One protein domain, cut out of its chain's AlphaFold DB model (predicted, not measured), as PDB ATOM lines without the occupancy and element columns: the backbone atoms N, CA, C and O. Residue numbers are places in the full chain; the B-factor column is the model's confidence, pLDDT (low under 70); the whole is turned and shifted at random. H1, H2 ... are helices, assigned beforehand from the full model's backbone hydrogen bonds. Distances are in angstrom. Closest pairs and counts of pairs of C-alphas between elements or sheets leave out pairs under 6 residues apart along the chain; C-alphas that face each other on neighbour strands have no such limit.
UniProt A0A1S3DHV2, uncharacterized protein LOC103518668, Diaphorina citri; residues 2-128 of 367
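This is residues 2 to 128 of the 367 residues of the protein "uncharacterized protein LOC103518668" of Diaphorina citri (UniProt A0A1S3DHV2). The short helix H3 sits in the middle of a rounded body, with the other helices around it: H2 and H4 side by side, H5 and H7 as an antiparallel pair, H1 and H6 on a third side. The 127 printed residues hold seven named helices, H1 to H7 in chain order, and no named strand: all helix. It is compact, with a radius of gyration of the C-alphas of 13.7 A, spanning 37 by 34 by 25 A.

The hub, H4, residues 51 to 68, touches H3, residues 38 to 45, with residues 53 to 57 alone; the closest C-alphas, of Leu 45 and Gln 54, are 6.1 A apart in this helical hairpin. H2, residues 13 to 28, only just touches H4, with 3 pairs of C-alphas within 8 A, closest Thr 17 and Ile 53 at 6.7 A; the tilt is shallow, 8 degrees, the same way. H5, residues 72 to 84, touches H4 only at the corner, and only just, with 3 pairs; the closest C-alphas are those of Met 66 and Ile 72, 6.5 A. H7, residues 110 to 125, touches H5 with residues 116 to 123 alone, closest C-alphas Cys 73 and Met 123 at 6.2 A, at a shallow tilt of 2 degrees, opposite ways. H1, residues 2 to 7, forms a helical hairpin with H2, closest C-alphas Asn 7 and Arg 16, 5.8 A. H6, residues 99 to 105, only just touches H1, with 3 pairs, closest C-alphas Leu 6 and Glu 101, 6.7 A. H3 is close to but not clearly touching H7, closest C-alphas Ala 43 and Ile 119, 6.5 A. Each O i to N i+4 pair is within hydrogen-bond range in H2 and H3, against 12 of 14 in H4, 6 of 9 in H5, 2 of 3 in H6, 10 of 12 in H7 and 0 of 2 in H1, where 3 of 3 O i to N i+3 pairs are.

H4 is 24.9 A long, with a kink of 29 degrees near residue 62. H7 measures 23.8 A, H2 22.3 A and H5 16.9 A. H1 begins at C-alpha 2 (3.323, 11.311, 15.581) and H7 ends at C-alpha 125 (-0.762, -16.025, 8.737).

The C-alphas farthest apart, of Glu 29 and His 110, are 38.9 A apart. The printed part has no cut; the link from H5 to H6, residues 85 to 98, is long. Residues 2 and 94 are under 70 in pLDDT.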
ATOM      1  N   PRO A   2       2.696  12.248  14.633       65.44
ATOM      2  CA  PRO A   2       3.323  11.311  15.581       65.44
ATOM      3  C   PRO A   2       2.549  11.120  16.895       65.44
ATOM      4  O   PRO A   2       2.405   9.996  17.356       65.44
ATOM      5  N   GLU A   3       1.981  12.193  17.462       76.62
ATOM      6  CA  GLU A   3       1.224  12.114  18.726       76.62
ATOM      7  C   GLU A   3      -0.050  11.276  18.614       76.62
ATOM      8  O   GLU A   3      -0.387  10.542  19.534       76.62
ATOM      9  N   MET A   4      -0.722  11.307  17.462       84.25
ATOM     10  CA  MET A   4      -1.918  10.495  17.255       84.25
ATOM     11  C   MET A   4      -1.590   8.998  17.305       84.25
ATOM     12  O   MET A   4      -2.389   8.209  17.796       84.25
ATOM     13  N   TYR A   5      -0.398   8.587  16.863       90.25
ATOM     14  CA  TYR A   5       0.007   7.190  16.987       90.25
ATOM     15  C   TYR A   5       0.177   6.756  18.443       90.25
ATOM     16  O   TYR A   5       0.061   5.571  18.713       90.25
ATOM     17  N   LEU A   6       0.391   7.659  19.399       91.62
ATOM     18  CA  LEU A   6       0.408   7.290  20.819       91.62
ATOM     19  C   LEU A   6      -0.998   6.894  21.305       91.62
ATOM     20  O   LEU A   6      -1.136   5.928  22.054       91.62
ATOM     21  N   ASN A   7      -2.044   7.548  20.786       94.19
ATOM     22  CA  ASN A   7      -3.445   7.294  21.153       94.19
ATOM     23  C   ASN A   7      -3.942   5.904  20.727       94.19
ATOM     24  O   ASN A   7      -4.900   5.381  21.291       94.19
ATOM     25  N   LEU A   8      -3.268   5.254  19.776       94.69
ATOM     26  CA  LEU A   8      -3.526   3.853  19.436       94.69
ATOM     27  C   LEU A   8      -3.278   2.894  20.603       94.69
ATOM     28  O   LEU A   8      -3.762   1.771  20.570       94.69
ATOM     29  N   LYS A   9      -2.530   3.314  21.620       94.50
ATOM     30  CA  LYS A   9      -2.198   2.523  22.807       94.50
ATOM     31  C   LYS A   9      -2.671   3.189  24.099       94.50
ATOM     32  O   LYS A   9      -2.211   2.813  25.175       94.50
ATOM     33  N   ASP A  10      -3.617   4.117  23.983       94.88
ATOM     34  CA  ASP A  10      -4.284   4.751  25.114       94.88
ATOM     35  C   ASP A  10      -4.912   3.707  26.062       94.88
ATOM     36  O   ASP A  10      -5.284   2.593  25.662       94.88
ATOM     37  N   GLU A  11      -5.023   4.044  27.342       93.81
ATOM     38  CA  GLU A  11      -5.674   3.179  28.326       93.81
ATOM     39  C   GLU A  11      -7.177   3.054  28.052       93.81
ATOM     40  O   GLU A  11      -7.766   1.986  28.254       93.81
ATOM     41  N   ASN A  12      -7.789   4.118  27.528       96.19
ATOM     42  CA  ASN A  12      -9.191   4.162  27.173       96.19
ATOM     43  C   ASN A  12      -9.441   3.447  25.838       96.19
ATOM     44  O   ASN A  12      -9.032   3.893  24.763       96.19
ATOM     45  N   LEU A  13     -10.202   2.351  25.902       96.69
ATOM     46  CA  LEU A  13     -10.603   1.570  24.733       96.69
ATOM     47  C   LEU A  13     -11.248   2.433  23.639       96.69
ATOM     48  O   LEU A  13     -10.943   2.238  22.466       96.69
ATOM     49  N   LYS A  14     -12.107   3.389  24.010       96.69
ATOM     50  CA  LYS A  14     -12.799   4.253  23.047       96.69
ATOM     51  C   LYS A  14     -11.805   5.098  22.250       96.69
ATOM     52  O   LYS A  14     -11.910   5.147  21.029       96.69
ATOM     53  N   VAL A  15     -10.808   5.675  22.927       96.50
ATOM     54  CA  VAL A  15      -9.745   6.470  22.291       96.50
ATOM     55  C   VAL A  15      -8.955   5.610  21.307       96.50
ATOM     56  O   VAL A  15      -8.780   6.005  20.155       96.50
ATOM     57  N   ARG A  16      -8.548   4.398  21.715       96.12
ATOM     58  CA  ARG A  16      -7.844   3.470  20.815       96.12
ATOM     59  C   ARG A  16      -8.676   3.105  19.590       96.12
ATOM     60  O   ARG A  16      -8.155   3.118  18.477       96.12
ATOM     61  N   THR A  17      -9.956   2.783  19.782       97.06
ATOM     62  CA  THR A  17     -10.862   2.379  18.700       97.06
ATOM     63  C   THR A  17     -11.101   3.512  17.707       97.06
ATOM     64  O   THR A  17     -10.951   3.295  16.506       97.06
ATOM     65  N   GLU A  18     -11.425   4.716  18.182       96.31
ATOM     66  CA  GLU A  18     -11.643   5.886  17.321       96.31
ATOM     67  C   GLU A  18     -10.360   6.258  16.567       96.31
ATOM     68  O   GLU A  18     -10.383   6.463  15.352       96.31
ATOM     69  N   CYS A  19      -9.212   6.244  17.251       96.44
ATOM     70  CA  CYS A  19      -7.919   6.496  16.624       96.44
ATOM     71  C   CYS A  19      -7.589   5.459  15.538       96.44
ATOM     72  O   CYS A  19      -7.119   5.817  14.456       96.44
ATOM     73  N   LEU A  20      -7.840   4.173  15.799       97.19
ATOM     74  CA  LEU A  20      -7.628   3.111  14.818       97.19
ATOM     75  C   LEU A  20      -8.539   3.292  13.598       97.19
ATOM     76  O   LEU A  20      -8.075   3.161  12.467       97.19
ATOM     77  N   GLN A  21      -9.816   3.619  13.807       96.50
ATOM     78  CA  GLN A  21     -10.763   3.865  12.718       96.50
ATOM     79  C   GLN A  21     -10.339   5.047  11.840       96.50
ATOM     80  O   GLN A  21     -10.382   4.922  10.616       96.50
ATOM     81  N   LEU A  22      -9.865   6.145  12.441       96.12
ATOM     82  CA  LEU A  22      -9.336   7.300  11.707       96.12
ATOM     83  C   LEU A  22      -8.125   6.923  10.848       96.12
ATOM     84  O   LEU A  22      -8.100   7.226   9.658       96.12
ATOM     85  N   ILE A  23      -7.156   6.195  11.415       95.62
ATOM     86  CA  ILE A  23      -5.981   5.726  10.665       95.62
ATOM     87  C   ILE A  23      -6.393   4.820   9.506       95.62
ATOM     88  O   ILE A  23      -5.898   4.989   8.392       95.62
ATOM     89  N   ILE A  24      -7.297   3.868   9.746       95.44
ATOM     90  CA  ILE A  24      -7.807   2.981   8.697       95.44
ATOM     91  C   ILE A  24      -8.492   3.796   7.594       95.44
ATOM     92  O   ILE A  24      -8.267   3.513   6.417       95.44
ATOM     93  N   GLY A  25      -9.299   4.798   7.955       95.88
ATOM     94  CA  GLY A  25      -9.951   5.711   7.015       95.88
ATOM     95  C   GLY A  25      -8.941   6.438   6.133       95.88
ATOM     96  O   GLY A  25      -8.992   6.314   4.912       95.88
ATOM     97  N   TRP A  26      -7.942   7.080   6.739       95.50
ATOM     98  CA  TRP A  26      -6.905   7.805   6.000       95.50
ATOM     99  C   TRP A  26      -6.052   6.912   5.111       95.50
ATOM    100  O   TRP A  26      -5.641   7.336   4.033       95.50
ATOM    101  N   VAL A  27      -5.783   5.674   5.529       94.44
ATOM    102  CA  VAL A  27      -5.090   4.727   4.652       94.44
ATOM    103  C   VAL A  27      -5.985   4.303   3.492       94.44
ATOM    104  O   VAL A  27      -5.497   4.190   2.368       94.44
ATOM    105  N   LYS A  28      -7.283   4.069   3.718       93.94
ATOM    106  CA  LYS A  28      -8.227   3.708   2.649       93.94
ATOM    107  C   LYS A  28      -8.353   4.819   1.609       93.94
ATOM    108  O   LYS A  28      -8.264   4.510   0.427       93.94
ATOM    109  N   GLU A  29      -8.461   6.065   2.059       95.50
ATOM    110  CA  GLU A  29      -8.582   7.280   1.239       95.50
ATOM    111  C   GLU A  29      -7.242   7.780   0.660       95.50
ATOM    112  O   GLU A  29      -7.190   8.843   0.052       95.50
ATOM    113  N   ASP A  30      -6.148   7.030   0.845       92.81
ATOM    114  CA  ASP A  30      -4.800   7.349   0.342       92.81
ATOM    115  C   ASP A  30      -4.161   8.636   0.906       92.81
ATOM    116  O   ASP A  30      -3.098   9.062   0.448       92.81
ATOM    117  N   PHE A  31      -4.724   9.198   1.977       93.56
ATOM    118  CA  PHE A  31      -4.105  10.281   2.750       93.56
ATOM    119  C   PHE A  31      -2.891   9.814   3.562       93.56
ATOM    120  O   PHE A  31      -2.017  10.617   3.895       93.56
ATOM    121  N   LEU A  32      -2.816   8.517   3.882       92.56
ATOM    122  CA  LEU A  32      -1.736   7.931   4.669       92.56
ATOM    123  C   LEU A  32      -1.217   6.631   4.043       92.56
ATOM    124  O   LEU A  32      -1.979   5.717   3.739       92.56
ATOM    125  N   ARG A  33       0.106   6.511   3.894       92.25
ATOM    126  CA  ARG A  33       0.756   5.276   3.424       92.25
ATOM    127  C   ARG A  33       1.185   4.404   4.597       92.25
ATOM    128  O   ARG A  33       1.712   4.906   5.590       92.25
ATOM    129  N   ILE A  34       1.033   3.087   4.452       93.62
ATOM    130  CA  ILE A  34       1.549   2.124   5.430       93.62
ATOM    131  C   ILE A  34       3.054   1.968   5.212       93.62
ATOM    132  O   ILE A  34       3.508   1.270   4.309       93.62
ATOM    133  N   GLN A  35       3.827   2.640   6.054       91.62
ATOM    134  CA  GLN A  35       5.282   2.554   6.087       91.62
ATOM    135  C   GLN A  35       5.782   2.639   7.530       91.62
ATOM    136  O   GLN A  35       4.983   2.731   8.463       91.62
ATOM    137  N   THR A  36       7.094   2.588   7.744       89.69
ATOM    138  CA  THR A  36       7.660   2.821   9.076       89.69
ATOM    139  C   THR A  36       7.432   4.281   9.499       89.69
ATOM    140  O   THR A  36       7.561   5.182   8.670       89.69
ATOM    141  N   PRO A  37       7.047   4.543  10.763       90.12
ATOM    142  CA  PRO A  37       6.847   3.576  11.850       90.12
ATOM    143  C   PRO A  37       5.420   3.007  11.969       90.12
ATOM    144  O   PRO A  37       5.211   2.061  12.723       90.12
ATOM    145  N   LEU A  38       4.451   3.535  11.213       93.25
ATOM    146  CA  LEU A  38       3.034   3.159  11.297       93.25
ATOM    147  C   LEU A  38       2.798   1.645  11.203       93.25
ATOM    148  O   LEU A  38       1.994   1.110  11.961       93.25
ATOM    149  N   TYR A  39       3.513   0.948  10.314       94.94
ATOM    150  CA  TYR A  39       3.419  -0.511  10.209       94.94
ATOM    151  C   TYR A  39       3.662  -1.201  11.560       94.94
ATOM    152  O   TYR A  39       2.891  -2.073  11.951       94.94
ATOM    153  N   PHE A  40       4.703  -0.791  12.293       94.31
ATOM    154  CA  PHE A  40       5.054  -1.398  13.576       94.31
ATOM    155  C   PHE A  40       4.013  -1.097  14.647       94.31
ATOM    156  O   PHE A  40       3.669  -1.985  15.422       94.31
ATOM    157  N   TYR A  41       3.461   0.116  14.659       94.75
ATOM    158  CA  TYR A  41       2.407   0.487  15.602       94.75
ATOM    159  C   TYR A  41       1.143  -0.337  15.377       94.75
ATOM    160  O   TYR A  41       0.595  -0.891  16.328       94.75
ATOM    161  N   LEU A  42       0.740  -0.520  14.119       96.12
ATOM    162  CA  LEU A  42      -0.379  -1.395  13.770       96.12
ATOM    163  C   LEU A  42      -0.083  -2.865  14.096       96.12
ATOM    164  O   LEU A  42      -0.953  -3.559  14.611       96.12
ATOM    165  N   ALA A  43       1.141  -3.343  13.863       96.00
ATOM    166  CA  ALA A  43       1.530  -4.712  14.198       96.00
ATOM    167  C   ALA A  43       1.467  -4.987  15.715       96.00
ATOM    168  O   ALA A  43       0.994  -6.044  16.122       96.00
ATOM    169  N   VAL A  44       1.843  -4.026  16.569       95.88
ATOM    170  CA  VAL A  44       1.680  -4.153  18.033       95.88
ATOM    171  C   VAL A  44       0.205  -4.262  18.441       95.88
ATOM    172  O   VAL A  44      -0.111  -4.925  19.429       95.88
ATOM    173  N   LEU A  45      -0.723  -3.668  17.686       96.75
ATOM    174  CA  LEU A  45      -2.159  -3.787  17.957       96.75
ATOM    175  C   LEU A  45      -2.766  -5.138  17.556       96.75
ATOM    176  O   LEU A  45      -3.865  -5.454  18.008       96.75
ATOM    177  N   MET A  46      -2.055  -5.975  16.787       95.44
ATOM    178  CA  MET A  46      -2.479  -7.365  16.546       95.44
ATOM    179  C   MET A  46      -2.582  -8.167  17.851       95.44
ATOM    180  O   MET A  46      -3.282  -9.171  17.908       95.44
ATOM    181  N   VAL A  47      -1.911  -7.703  18.907       95.31
ATOM    182  CA  VAL A  47      -1.908  -8.304  20.243       95.31
ATOM    183  C   VAL A  47      -2.470  -7.348  21.303       95.31
ATOM    184  O   VAL A  47      -2.060  -7.374  22.463       95.31
ATOM    185  N   ASP A  48      -3.396  -6.464  20.913       96.62
ATOM    186  CA  ASP A  48      -4.066  -5.546  21.843       96.62
ATOM    187  C   ASP A  48      -4.852  -6.290  22.938       96.62
ATOM    188  O   ASP A  48      -5.304  -7.410  22.745       96.62
ATOM    189  N   LYS A  49      -5.079  -5.667  24.101       94.38
ATOM    190  CA  LYS A  49      -5.884  -6.268  25.181       94.38
ATOM    191  C   LYS A  49      -7.337  -6.539  24.762       94.38
ATOM    192  O   LYS A  49      -7.986  -7.408  25.336       94.38
ATOM    193  N   ASN A  50      -7.864  -5.779  23.802       96.94
ATOM    194  CA  ASN A  50      -9.221  -5.918  23.298       96.94
ATOM    195  C   ASN A  50      -9.243  -6.696  21.973       96.94
ATOM    196  O   ASN A  50      -8.612  -6.308  20.993       96.94
ATOM    197  N   THR A  51     -10.033  -7.769  21.924       96.19
ATOM    198  CA  THR A  51     -10.121  -8.651  20.751       96.19
ATOM    199  C   THR A  51     -10.753  -7.991  19.528       96.19
ATOM    200  O   THR A  51     -10.431  -8.379  18.410       96.19
ATOM    201  N   GLU A  52     -11.627  -6.991  19.693       97.12
ATOM    202  CA  GLU A  52     -12.192  -6.265  18.548       97.12
ATOM    203  C   GLU A  52     -11.140  -5.396  17.860       97.12
ATOM    204  O   GLU A  52     -11.107  -5.341  16.633       97.12
ATOM    205  N   ILE A  53     -10.224  -4.792  18.626       97.88
ATOM    206  CA  ILE A  53      -9.066  -4.089  18.059       97.88
ATOM    207  C   ILE A  53      -8.193  -5.069  17.271       97.88
ATOM    208  O   ILE A  53      -7.878  -4.796  16.113       97.88
ATOM    209  N   GLN A  54      -7.866  -6.233  17.846       97.12
ATOM    210  CA  GLN A  54      -7.079  -7.256  17.146       97.12
ATOM    211  C   GLN A  54      -7.737  -7.661  15.815       97.12
ATOM    212  O   GLN A  54      -7.086  -7.655  14.768       97.12
ATOM    213  N   ARG A  55      -9.048  -7.958  15.828       96.31
ATOM    214  CA  ARG A  55      -9.810  -8.332  14.623       96.31
ATOM    215  C   ARG A  55      -9.867  -7.206  13.599       96.31
ATOM    216  O   ARG A  55      -9.717  -7.472  12.407       96.31
ATOM    217  N   ALA A  56     -10.064  -5.965  14.038       97.50
ATOM    218  CA  ALA A  56     -10.097  -4.805  13.155       97.50
ATOM    219  C   ALA A  56      -8.750  -4.602  12.448       97.50
ATOM    220  O   ALA A  56      -8.720  -4.402  11.235       97.50
ATOM    221  N   VAL A  57      -7.640  -4.720  13.182       97.50
ATOM    222  CA  VAL A  57      -6.283  -4.622  12.629       97.50
ATOM    223  C   VAL A  57      -6.012  -5.759  11.649       97.50
ATOM    224  O   VAL A  57      -5.575  -5.505  10.528       97.50
ATOM    225  N   PHE A  58      -6.314  -7.003  12.024       95.38
ATOM    226  CA  PHE A  58      -6.121  -8.152  11.139       95.38
ATOM    227  C   PHE A  58      -6.940  -8.014   9.847       95.38
ATOM    228  O   PHE A  58      -6.400  -8.130   8.747       95.38
ATOM    229  N   SER A  59      -8.226  -7.666   9.967       96.25
ATOM    230  CA  SER A  59      -9.109  -7.403   8.825       96.25
ATOM    231  C   SER A  59      -8.586  -6.267   7.945       96.25
ATOM    232  O   SER A  59      -8.621  -6.369   6.720       96.25
ATOM    233  N   PHE A  60      -8.047  -5.202   8.540       97.12
ATOM    234  CA  PHE A  60      -7.417  -4.117   7.796       97.12
ATOM    235  C   PHE A  60      -6.201  -4.592   6.991       97.12
ATOM    236  O   PHE A  60      -6.064  -4.216   5.823       97.12
ATOM    237  N   PHE A  61      -5.348  -5.447   7.561       96.69
ATOM    238  CA  PHE A  61      -4.215  -6.000   6.821       96.69
ATOM    239  C   PHE A  61      -4.672  -6.848   5.630       96.69
ATOM    240  O   PHE A  61      -4.225  -6.600   4.510       96.69
ATOM    241  N   VAL A  62      -5.609  -7.774   5.847       95.00
ATOM    242  CA  VAL A  62      -6.126  -8.676   4.802       95.00
ATOM    243  C   VAL A  62      -6.862  -7.912   3.695       95.00
ATOM    244  O   VAL A  62      -6.607  -8.117   2.505       95.00
ATOM    245  N   ASN A  63      -7.774  -7.017   4.076       94.50
ATOM    246  CA  ASN A  63      -8.739  -6.417   3.154       94.50
ATOM    247  C   ASN A  63      -8.290  -5.069   2.575       94.50
ATOM    248  O   ASN A  63      -8.909  -4.581   1.635       94.50
ATOM    249  N   CYS A  64      -7.242  -4.443   3.122       94.50
ATOM    250  CA  CYS A  64      -6.762  -3.142   2.655       94.50
ATOM    251  C   CYS A  64      -5.254  -3.135   2.405       94.50
ATOM    252  O   CYS A  64      -4.832  -2.955   1.262       94.50
ATOM    253  N   ALA A  65      -4.438  -3.371   3.436       93.94
ATOM    254  CA  ALA A  65      -2.983  -3.234   3.323       93.94
ATOM    255  C   ALA A  65      -2.402  -4.149   2.236       93.94
ATOM    256  O   ALA A  65      -1.670  -3.692   1.362       93.94
ATOM    257  N   MET A  66      -2.785  -5.427   2.252       93.81
ATOM    258  CA  MET A  66      -2.304  -6.428   1.302       93.81
ATOM    259  C   MET A  66      -2.895  -6.286  -0.103       93.81
ATOM    260  O   MET A  66      -2.319  -6.810  -1.053       93.81
ATOM    261  N   GLN A  67      -4.027  -5.592  -0.255       93.75
ATOM    262  CA  GLN A  67      -4.574  -5.271  -1.577       93.75
ATOM    263  C   GLN A  67      -3.750  -4.169  -2.251       93.75
ATOM    264  O   GLN A  67      -3.522  -4.222  -3.456       93.75
ATOM    265  N   LYS A  68      -3.266  -3.197  -1.464       93.06
ATOM    266  CA  LYS A  68      -2.405  -2.108  -1.950       93.06
ATOM    267  C   LYS A  68      -0.954  -2.557  -2.154       93.06
ATOM    268  O   LYS A  68      -0.339  -2.197  -3.151       93.06
ATOM    269  N   ASP A  69      -0.413  -3.348  -1.229       94.50
ATOM    270  CA  ASP A  69       0.930  -3.928  -1.314       94.50
ATOM    271  C   ASP A  69       0.903  -5.399  -0.854       94.50
ATOM    272  O   ASP A  69       1.023  -5.687   0.341       94.50
ATOM    273  N   PRO A  70       0.783  -6.362  -1.790       93.88
ATOM    274  CA  PRO A  70       0.770  -7.786  -1.460       93.88
ATOM    275  C   PRO A  70       2.042  -8.282  -0.767       93.88
ATOM    276  O   PRO A  70       2.026  -9.362  -0.179       93.88
ATOM    277  N   GLN A  71       3.151  -7.540  -0.855       94.56
ATOM    278  CA  GLN A  71       4.444  -7.899  -0.271       94.56
ATOM    279  C   GLN A  71       4.675  -7.226   1.089       94.56
ATOM    280  O   GLN A  71       5.722  -7.453   1.696       94.56
ATOM    281  N   ILE A  72       3.721  -6.438   1.600       95.25
ATOM    282  CA  ILE A  72       3.919  -5.602   2.791       95.25
ATOM    283  C   ILE A  72       4.359  -6.406   4.021       95.25
ATOM    284  O   ILE A  72       5.322  -6.036   4.694       95.25
ATOM    285  N   CYS A  73       3.723  -7.550   4.281       94.50
ATOM    286  CA  CYS A  73       4.080  -8.410   5.408       94.50
ATOM    287  C   CYS A  73       5.472  -9.019   5.233       94.50
ATOM    288  O   CYS A  73       6.274  -8.958   6.160       94.50
ATOM    289  N   LEU A  74       5.805  -9.526   4.038       94.75
ATOM    290  CA  LEU A  74       7.139 -10.061   3.747       94.75
ATOM    291  C   LEU A  74       8.226  -8.986   3.905       94.75
ATOM    292  O   LEU A  74       9.258  -9.234   4.533       94.75
ATOM    293  N   LYS A  75       7.985  -7.787   3.361       94.12
ATOM    294  CA  LYS A  75       8.895  -6.635   3.402       94.12
ATOM    295  C   LYS A  75       9.234  -6.238   4.835       94.12
ATOM    296  O   LYS A  75      10.402  -6.020   5.152       94.12
ATOM    297  N   TYR A  76       8.225  -6.152   5.700       95.38
ATOM    298  CA  TYR A  76       8.416  -5.706   7.075       95.38
ATOM    299  C   TYR A  76       8.742  -6.830   8.059       95.38
ATOM    300  O   TYR A  76       9.160  -6.520   9.172       95.38
ATOM    301  N   PHE A  77       8.640  -8.111   7.685       96.44
ATOM    302  CA  PHE A  77       8.887  -9.226   8.608       96.44
ATOM    303  C   PHE A  77      10.283  -9.194   9.228       96.44
ATOM    304  O   PHE A  77      10.434  -9.129  10.448       96.44
ATOM    305  N   LEU A  78      11.315  -9.186   8.384       93.69
ATOM    306  CA  LEU A  78      12.703  -9.168   8.841       93.69
ATOM    307  C   LEU A  78      13.004  -7.908   9.668       93.69
ATOM    308  O   LEU A  78      13.685  -7.975  10.689       93.69
ATOM    309  N   VAL A  79      12.476  -6.762   9.235       93.38
ATOM    310  CA  VAL A  79      12.663  -5.473   9.912       93.38
ATOM    311  C   VAL A  79      11.981  -5.470  11.284       93.38
ATOM    312  O   VAL A  79      12.542  -4.950  12.244       93.38
ATOM    313  N   SER A  80      10.820  -6.117  11.401       95.62
ATOM    314  CA  SER A  80      10.058  -6.226  12.649       95.62
ATOM    315  C   SER A  80      10.826  -6.986  13.726       95.62
ATOM    316  O   SER A  80      10.814  -6.561  14.878       95.62
ATOM    317  N   ILE A  81      11.573  -8.038  13.358       95.19
ATOM    318  CA  ILE A  81      12.438  -8.752  14.310       95.19
ATOM    319  C   ILE A  81      13.475  -7.804  14.916       95.19
ATOM    320  O   ILE A  81      13.674  -7.799  16.130       95.19
ATOM    321  N   PHE A  82      14.126  -6.968  14.107       92.44
ATOM    322  CA  PHE A  82      15.098  -6.006  14.629       92.44
ATOM    323  C   PHE A  82      14.431  -4.888  15.438       92.44
ATOM    324  O   PHE A  82      14.920  -4.541  16.516       92.44
ATOM    325  N   HIS A  83      13.311  -4.355  14.945       93.19
ATOM    326  CA  HIS A  83      12.596  -3.243  15.562       93.19
ATOM    327  C   HIS A  83      12.030  -3.615  16.940       93.19
ATOM    328  O   HIS A  83      12.327  -2.945  17.927       93.19
ATOM    329  N   PHE A  84      11.281  -4.714  17.053       94.62
ATOM    330  CA  PHE A  84      10.672  -5.107  18.326       94.62
ATOM    331  C   PHE A  84      11.703  -5.520  19.379       94.62
ATOM    332  O   PHE A  84      11.461  -5.339  20.570       94.62
ATOM    333  N   ASN A  85      12.880  -5.992  18.960       92.69
ATOM    334  CA  ASN A  85      14.002  -6.269  19.858       92.69
ATOM    335  C   ASN A  85      14.872  -5.043  20.180       92.69
ATOM    336  O   ASN A  85      15.832  -5.174  20.941       92.69
ATOM    337  N   GLN A  86      14.571  -3.868  19.612       88.38
ATOM    338  CA  GLN A  86      15.375  -2.645  19.747       88.38
ATOM    339  C   GLN A  86      16.854  -2.863  19.381       88.38
ATOM    340  O   GLN A  86      17.769  -2.273  19.963       88.38
ATOM    341  N   TYR A  87      17.109  -3.748  18.417       87.38
ATOM    342  CA  TYR A  87      18.463  -4.055  17.991       87.38
ATOM    343  C   TYR A  87      18.989  -2.932  17.099       87.38
ATOM    344  O   TYR A  87      18.420  -2.678  16.046       87.38
ATOM    345  N   LYS A  88      20.088  -2.276  17.485       82.44
ATOM    346  CA  LYS A  88      20.684  -1.145  16.739       82.44
ATOM    347  C   LYS A  88      21.875  -1.536  15.854       82.44
ATOM    348  O   LYS A  88      22.385  -0.717  15.105       82.44
ATOM    349  N   GLY A  89      22.331  -2.785  15.934       72.56
ATOM    350  CA  GLY A  89      23.536  -3.251  15.241       72.56
ATOM    351  C   GLY A  89      23.317  -3.729  13.802       72.56
ATOM    352  O   GLY A  89      24.202  -4.381  13.251       72.56
ATOM    353  N   HIS A  90      22.144  -3.499  13.198       76.06
ATOM    354  CA  HIS A  90      21.848  -3.903  11.821       76.06
ATOM    355  C   HIS A  90      21.412  -2.706  10.979       76.06
ATOM    356  O   HIS A  90      20.660  -1.857  11.438       76.06
ATOM    357  N   ARG A  91      21.804  -2.684   9.700       74.94
ATOM    358  CA  ARG A  91      21.429  -1.612   8.755       74.94
ATOM    359  C   ARG A  91      19.920  -1.468   8.526       74.94
ATOM    360  O   ARG A  91      19.484  -0.430   8.067       74.94
ATOM    361  N   LEU A  92      19.152  -2.528   8.793       76.00
ATOM    362  CA  LEU A  92      17.689  -2.518   8.657       76.00
ATOM    363  C   LEU A  92      16.991  -1.952   9.901       76.00
ATOM    364  O   LEU A  92      15.772  -1.842   9.919       76.00
ATOM    365  N   SER A  93      17.734  -1.609  10.950       70.75
ATOM    366  CA  SER A  93      17.194  -0.979  12.151       70.75
ATOM    367  C   SER A  93      17.003   0.521  11.906       70.75
ATOM    368  O   SER A  93      17.751   1.342  12.425       70.75
ATOM    369  N   GLU A  94      16.043   0.867  11.047       68.31
ATOM    370  CA  GLU A  94      15.873   2.236  10.533       68.31
ATOM    371  C   GLU A  94      15.107   3.158  11.493       68.31
ATOM    372  O   GLU A  94      15.413   4.345  11.565       68.31
ATOM    373  N   HIS A  95      14.134   2.633  12.250       77.88
ATOM    374  CA  HIS A  95      13.325   3.436  13.178       77.88
ATOM    375  C   HIS A  95      13.700   3.178  14.637       77.88
ATOM    376  O   HIS A  95      13.555   2.054  15.132       77.88
ATOM    377  N   ILE A  96      14.131   4.237  15.322       80.12
ATOM    378  CA  ILE A  96      14.389   4.259  16.764       80.12
ATOM    379  C   ILE A  96      13.206   4.961  17.429       80.12
ATOM    380  O   ILE A  96      12.849   6.068  17.035       80.12
ATOM    381  N   LEU A  97      12.609   4.319  18.436       84.62
ATOM    382  CA  LEU A  97      11.513   4.912  19.201       84.62
ATOM    383  C   LEU A  97      12.000   6.164  19.944       84.62
ATOM    384  O   LEU A  97      13.059   6.144  20.572       84.62
ATOM    385  N   THR A  98      11.205   7.230  19.903       86.62
ATOM    386  CA  THR A  98      11.347   8.376  20.814       86.62
ATOM    387  C   THR A  98      11.013   7.970  22.252       86.62
ATOM    388  O   THR A  98      10.364   6.948  22.466       86.62
ATOM    389  N   ASP A  99      11.379   8.778  23.253       87.00
ATOM    390  CA  ASP A  99      11.113   8.457  24.667       87.00
ATOM    391  C   ASP A  99       9.625   8.194  24.949       87.00
ATOM    392  O   ASP A  99       9.274   7.250  25.659       87.00
ATOM    393  N   ARG A 100       8.731   8.986  24.340       88.56
ATOM    394  CA  ARG A 100       7.275   8.806  24.466       88.56
ATOM    395  C   ARG A 100       6.794   7.528  23.784       88.56
ATOM    396  O   ARG A 100       6.008   6.784  24.358       88.56
ATOM    397  N   GLU A 101       7.268   7.245  22.574       90.31
ATOM    398  CA  GLU A 101       6.903   6.008  21.875       90.31
ATOM    399  C   GLU A 101       7.450   4.784  22.613       90.31
ATOM    400  O   GLU A 101       6.774   3.765  22.703       90.31
ATOM    401  N   HIS A 102       8.638   4.889  23.203       89.44
ATOM    402  CA  HIS A 102       9.244   3.832  23.997       89.44
ATOM    403  C   HIS A 102       8.406   3.493  25.234       89.44
ATOM    404  O   HIS A 102       8.273   2.323  25.571       89.44
ATOM    405  N   GLN A 103       7.779   4.469  25.894       89.19
ATOM    406  CA  GLN A 103       6.894   4.199  27.039       89.19
ATOM    407  C   GLN A 103       5.694   3.311  26.678       89.19
ATOM    408  O   GLN A 103       5.157   2.619  27.538       89.19
ATOM    409  N   VAL A 104       5.283   3.319  25.410       90.62
ATOM    410  CA  VAL A 104       3.984   2.791  24.985       90.62
ATOM    411  C   VAL A 104       4.111   1.584  24.042       90.62
ATOM    412  O   VAL A 104       3.295   0.659  24.084       90.62
ATOM    413  N   TYR A 105       5.149   1.569  23.206       92.38
ATOM    414  CA  TYR A 105       5.393   0.568  22.164       92.38
ATOM    415  C   TYR A 105       6.592  -0.338  22.436       92.38
ATOM    416  O   TYR A 105       6.847  -1.260  21.657       92.38
ATOM    417  N   TYR A 106       7.343  -0.112  23.516       91.88
ATOM    418  CA  TYR A 106       8.473  -0.972  23.835       91.88
ATOM    419  C   TYR A 106       8.013  -2.388  24.194       91.88
ATOM    420  O   TYR A 106       7.367  -2.622  25.213       91.88
ATOM    421  N   ILE A 107       8.420  -3.346  23.360       93.69
ATOM    422  CA  ILE A 107       8.237  -4.787  23.576       93.69
ATOM    423  C   ILE A 107       9.566  -5.550  23.437       93.69
ATOM    424  O   ILE A 107       9.601  -6.728  23.074       93.69
ATOM    425  N   GLY A 108      10.680  -4.870  23.723       90.38
ATOM    426  CA  GLY A 108      12.016  -5.467  23.744       90.38
ATOM    427  C   GLY A 108      12.265  -6.324  24.988       90.38
ATOM    428  O   GLY A 108      11.469  -6.343  25.927       90.38
ATOM    429  N   GLY A 109      13.391  -7.040  24.994       87.88
ATOM    430  CA  GLY A 109      13.848  -7.823  26.147       87.88
ATOM    431  C   GLY A 109      13.202  -9.205  26.283       87.88
ATOM    432  O   GLY A 109      12.287  -9.572  25.547       87.88
ATOM    433  N   HIS A 110      13.707 -10.010  27.215       88.25
ATOM    434  CA  HIS A 110      13.300 -11.412  27.340       88.25
ATOM    435  C   HIS A 110      11.819 -11.604  27.703       88.25
ATOM    436  O   HIS A 110      11.159 -12.476  27.140       88.25
ATOM    437  N   THR A 111      11.288 -10.770  28.600       91.31
ATOM    438  CA  THR A 111       9.922 -10.877  29.148       91.31
ATOM    439  C   THR A 111       8.827 -10.690  28.100       91.31
ATOM    440  O   THR A 111       7.768 -11.296  28.205       91.31
ATOM    441  N   ASN A 112       9.099  -9.905  27.058       94.44
ATOM    442  CA  ASN A 112       8.159  -9.631  25.971       94.44
ATOM    443  C   ASN A 112       8.280 -10.622  24.797       94.44
ATOM    444  O   ASN A 112       7.644 -10.436  23.759       94.44
ATOM    445  N   GLY A 113       9.101 -11.672  24.928       94.56
ATOM    446  CA  GLY A 113       9.371 -12.619  23.843       94.56
ATOM    447  C   GLY A 113       8.133 -13.356  23.328       94.56
ATOM    448  O   GLY A 113       8.032 -13.615  22.131       94.56
ATOM    449  N   ASP A 114       7.169 -13.661  24.197       95.62
ATOM    450  CA  ASP A 114       5.928 -14.327  23.787       95.62
ATOM    451  C   ASP A 114       4.971 -13.357  23.077       95.62
ATOM    452  O   ASP A 114       4.368 -13.718  22.068       95.62
ATOM    453  N   THR A 115       4.912 -12.096  23.520       96.00
ATOM    454  CA  THR A 115       4.171 -11.027  22.832       96.00
ATOM    455  C   THR A 115       4.716 -10.797  21.426       96.00
ATOM    456  O   THR A 115       3.947 -10.786  20.466       96.00
ATOM    457  N   ARG A 116       6.044 -10.679  21.276       97.50
ATOM    458  CA  ARG A 116       6.680 -10.557  19.954       97.50
ATOM    459  C   ARG A 116       6.394 -11.771  19.080       97.50
ATOM    460  O   ARG A 116       6.054 -11.616  17.912       97.50
ATOM    461  N   PHE A 117       6.480 -12.973  19.649       96.94
ATOM    462  CA  PHE A 117       6.207 -14.199  18.907       96.94
ATOM    463  C   PHE A 117       4.760 -14.284  18.408       96.94
ATOM    464  O   PHE A 117       4.540 -14.708  17.275       96.94
ATOM    465  N   LEU A 118       3.787 -13.826  19.198       96.62
ATOM    466  CA  LEU A 118       2.392 -13.765  18.770       96.62
ATOM    467  C   LEU A 118       2.199 -12.790  17.596       96.62
ATOM    468  O   LEU A 118       1.520 -13.137  16.633       96.62
ATOM    469  N   ILE A 119       2.865 -11.627  17.614       97.62
ATOM    470  CA  ILE A 119       2.872 -10.701  16.467       97.62
ATOM    471  C   ILE A 119       3.451 -11.393  15.225       97.62
ATOM    472  O   ILE A 119       2.841 -11.346  14.157       97.62
ATOM    473  N   TYR A 120       4.585 -12.093  15.349       97.50
ATOM    474  CA  TYR A 120       5.160 -12.826  14.217       97.50
ATOM    475  C   TYR A 120       4.226 -13.921  13.695       97.50
ATOM    476  O   TYR A 120       4.165 -14.108  12.484       97.50
ATOM    477  N   LYS A 121       3.471 -14.613  14.559       95.56
ATOM    478  CA  LYS A 121       2.462 -15.589  14.120       95.56
ATOM    479  C   LYS A 121       1.363 -14.944  13.279       95.56
ATOM    480  O   LYS A 121       1.118 -15.421  12.177       95.56
ATOM    481  N   TYR A 122       0.792 -13.826  13.725       95.12
ATOM    482  CA  TYR A 122      -0.171 -13.078  12.909       95.12
ATOM    483  C   TYR A 122       0.429 -12.649  11.567       95.12
ATOM    484  O   TYR A 122      -0.204 -12.782  10.524       95.12
ATOM    485  N   MET A 123       1.676 -12.176  11.561       95.81
ATOM    486  CA  MET A 123       2.358 -11.814  10.317       95.81
ATOM    487  C   MET A 123       2.576 -13.026   9.400       95.81
ATOM    488  O   MET A 123       2.437 -12.884   8.189       95.81
ATOM    489  N   LEU A 124       2.893 -14.203   9.950       94.56
ATOM    490  CA  LEU A 124       3.031 -15.449   9.188       94.56
ATOM    491  C   LEU A 124       1.704 -15.893   8.566       94.56
ATOM    492  O   LEU A 124       1.711 -16.349   7.427       94.56
ATOM    493  N   GLU A 125       0.580 -15.728   9.268       93.44
ATOM    494  CA  GLU A 125      -0.762 -16.025   8.737       93.44
ATOM    495  C   GLU A 125      -1.133 -15.134   7.544       93.44
ATOM    496  O   GLU A 125      -1.859 -15.559   6.646       93.44
ATOM    497  N   LEU A 126      -0.604 -13.909   7.504       92.81
ATOM    498  CA  LEU A 126      -0.793 -12.972   6.396       92.81
ATOM    499  C   LEU A 126       0.161 -13.232   5.217       92.81
ATOM    500  O   LEU A 126      -0.031 -12.674   4.139       92.81
ATOM    501  N   ILE A 127       1.212 -14.036   5.391       92.19
ATOM    502  CA  ILE A 127       2.193 -14.309   4.337       92.19
ATOM    503  C   ILE A 127       1.697 -15.438   3.435       92.19
ATOM    504  O   ILE A 127       1.367 -16.535   3.887       92.19
ATOM    505  N   LYS A 128       1.691 -15.178   2.126       90.88
ATOM    506  CA  LYS A 128       1.284 -16.161   1.117       90.88
ATOM    507  C   LYS A 128       2.332 -17.263   0.966       90.88
ATOM    508  O   LYS A 128       3.521 -17.047   1.197       90.88
TER     509      LYS A 128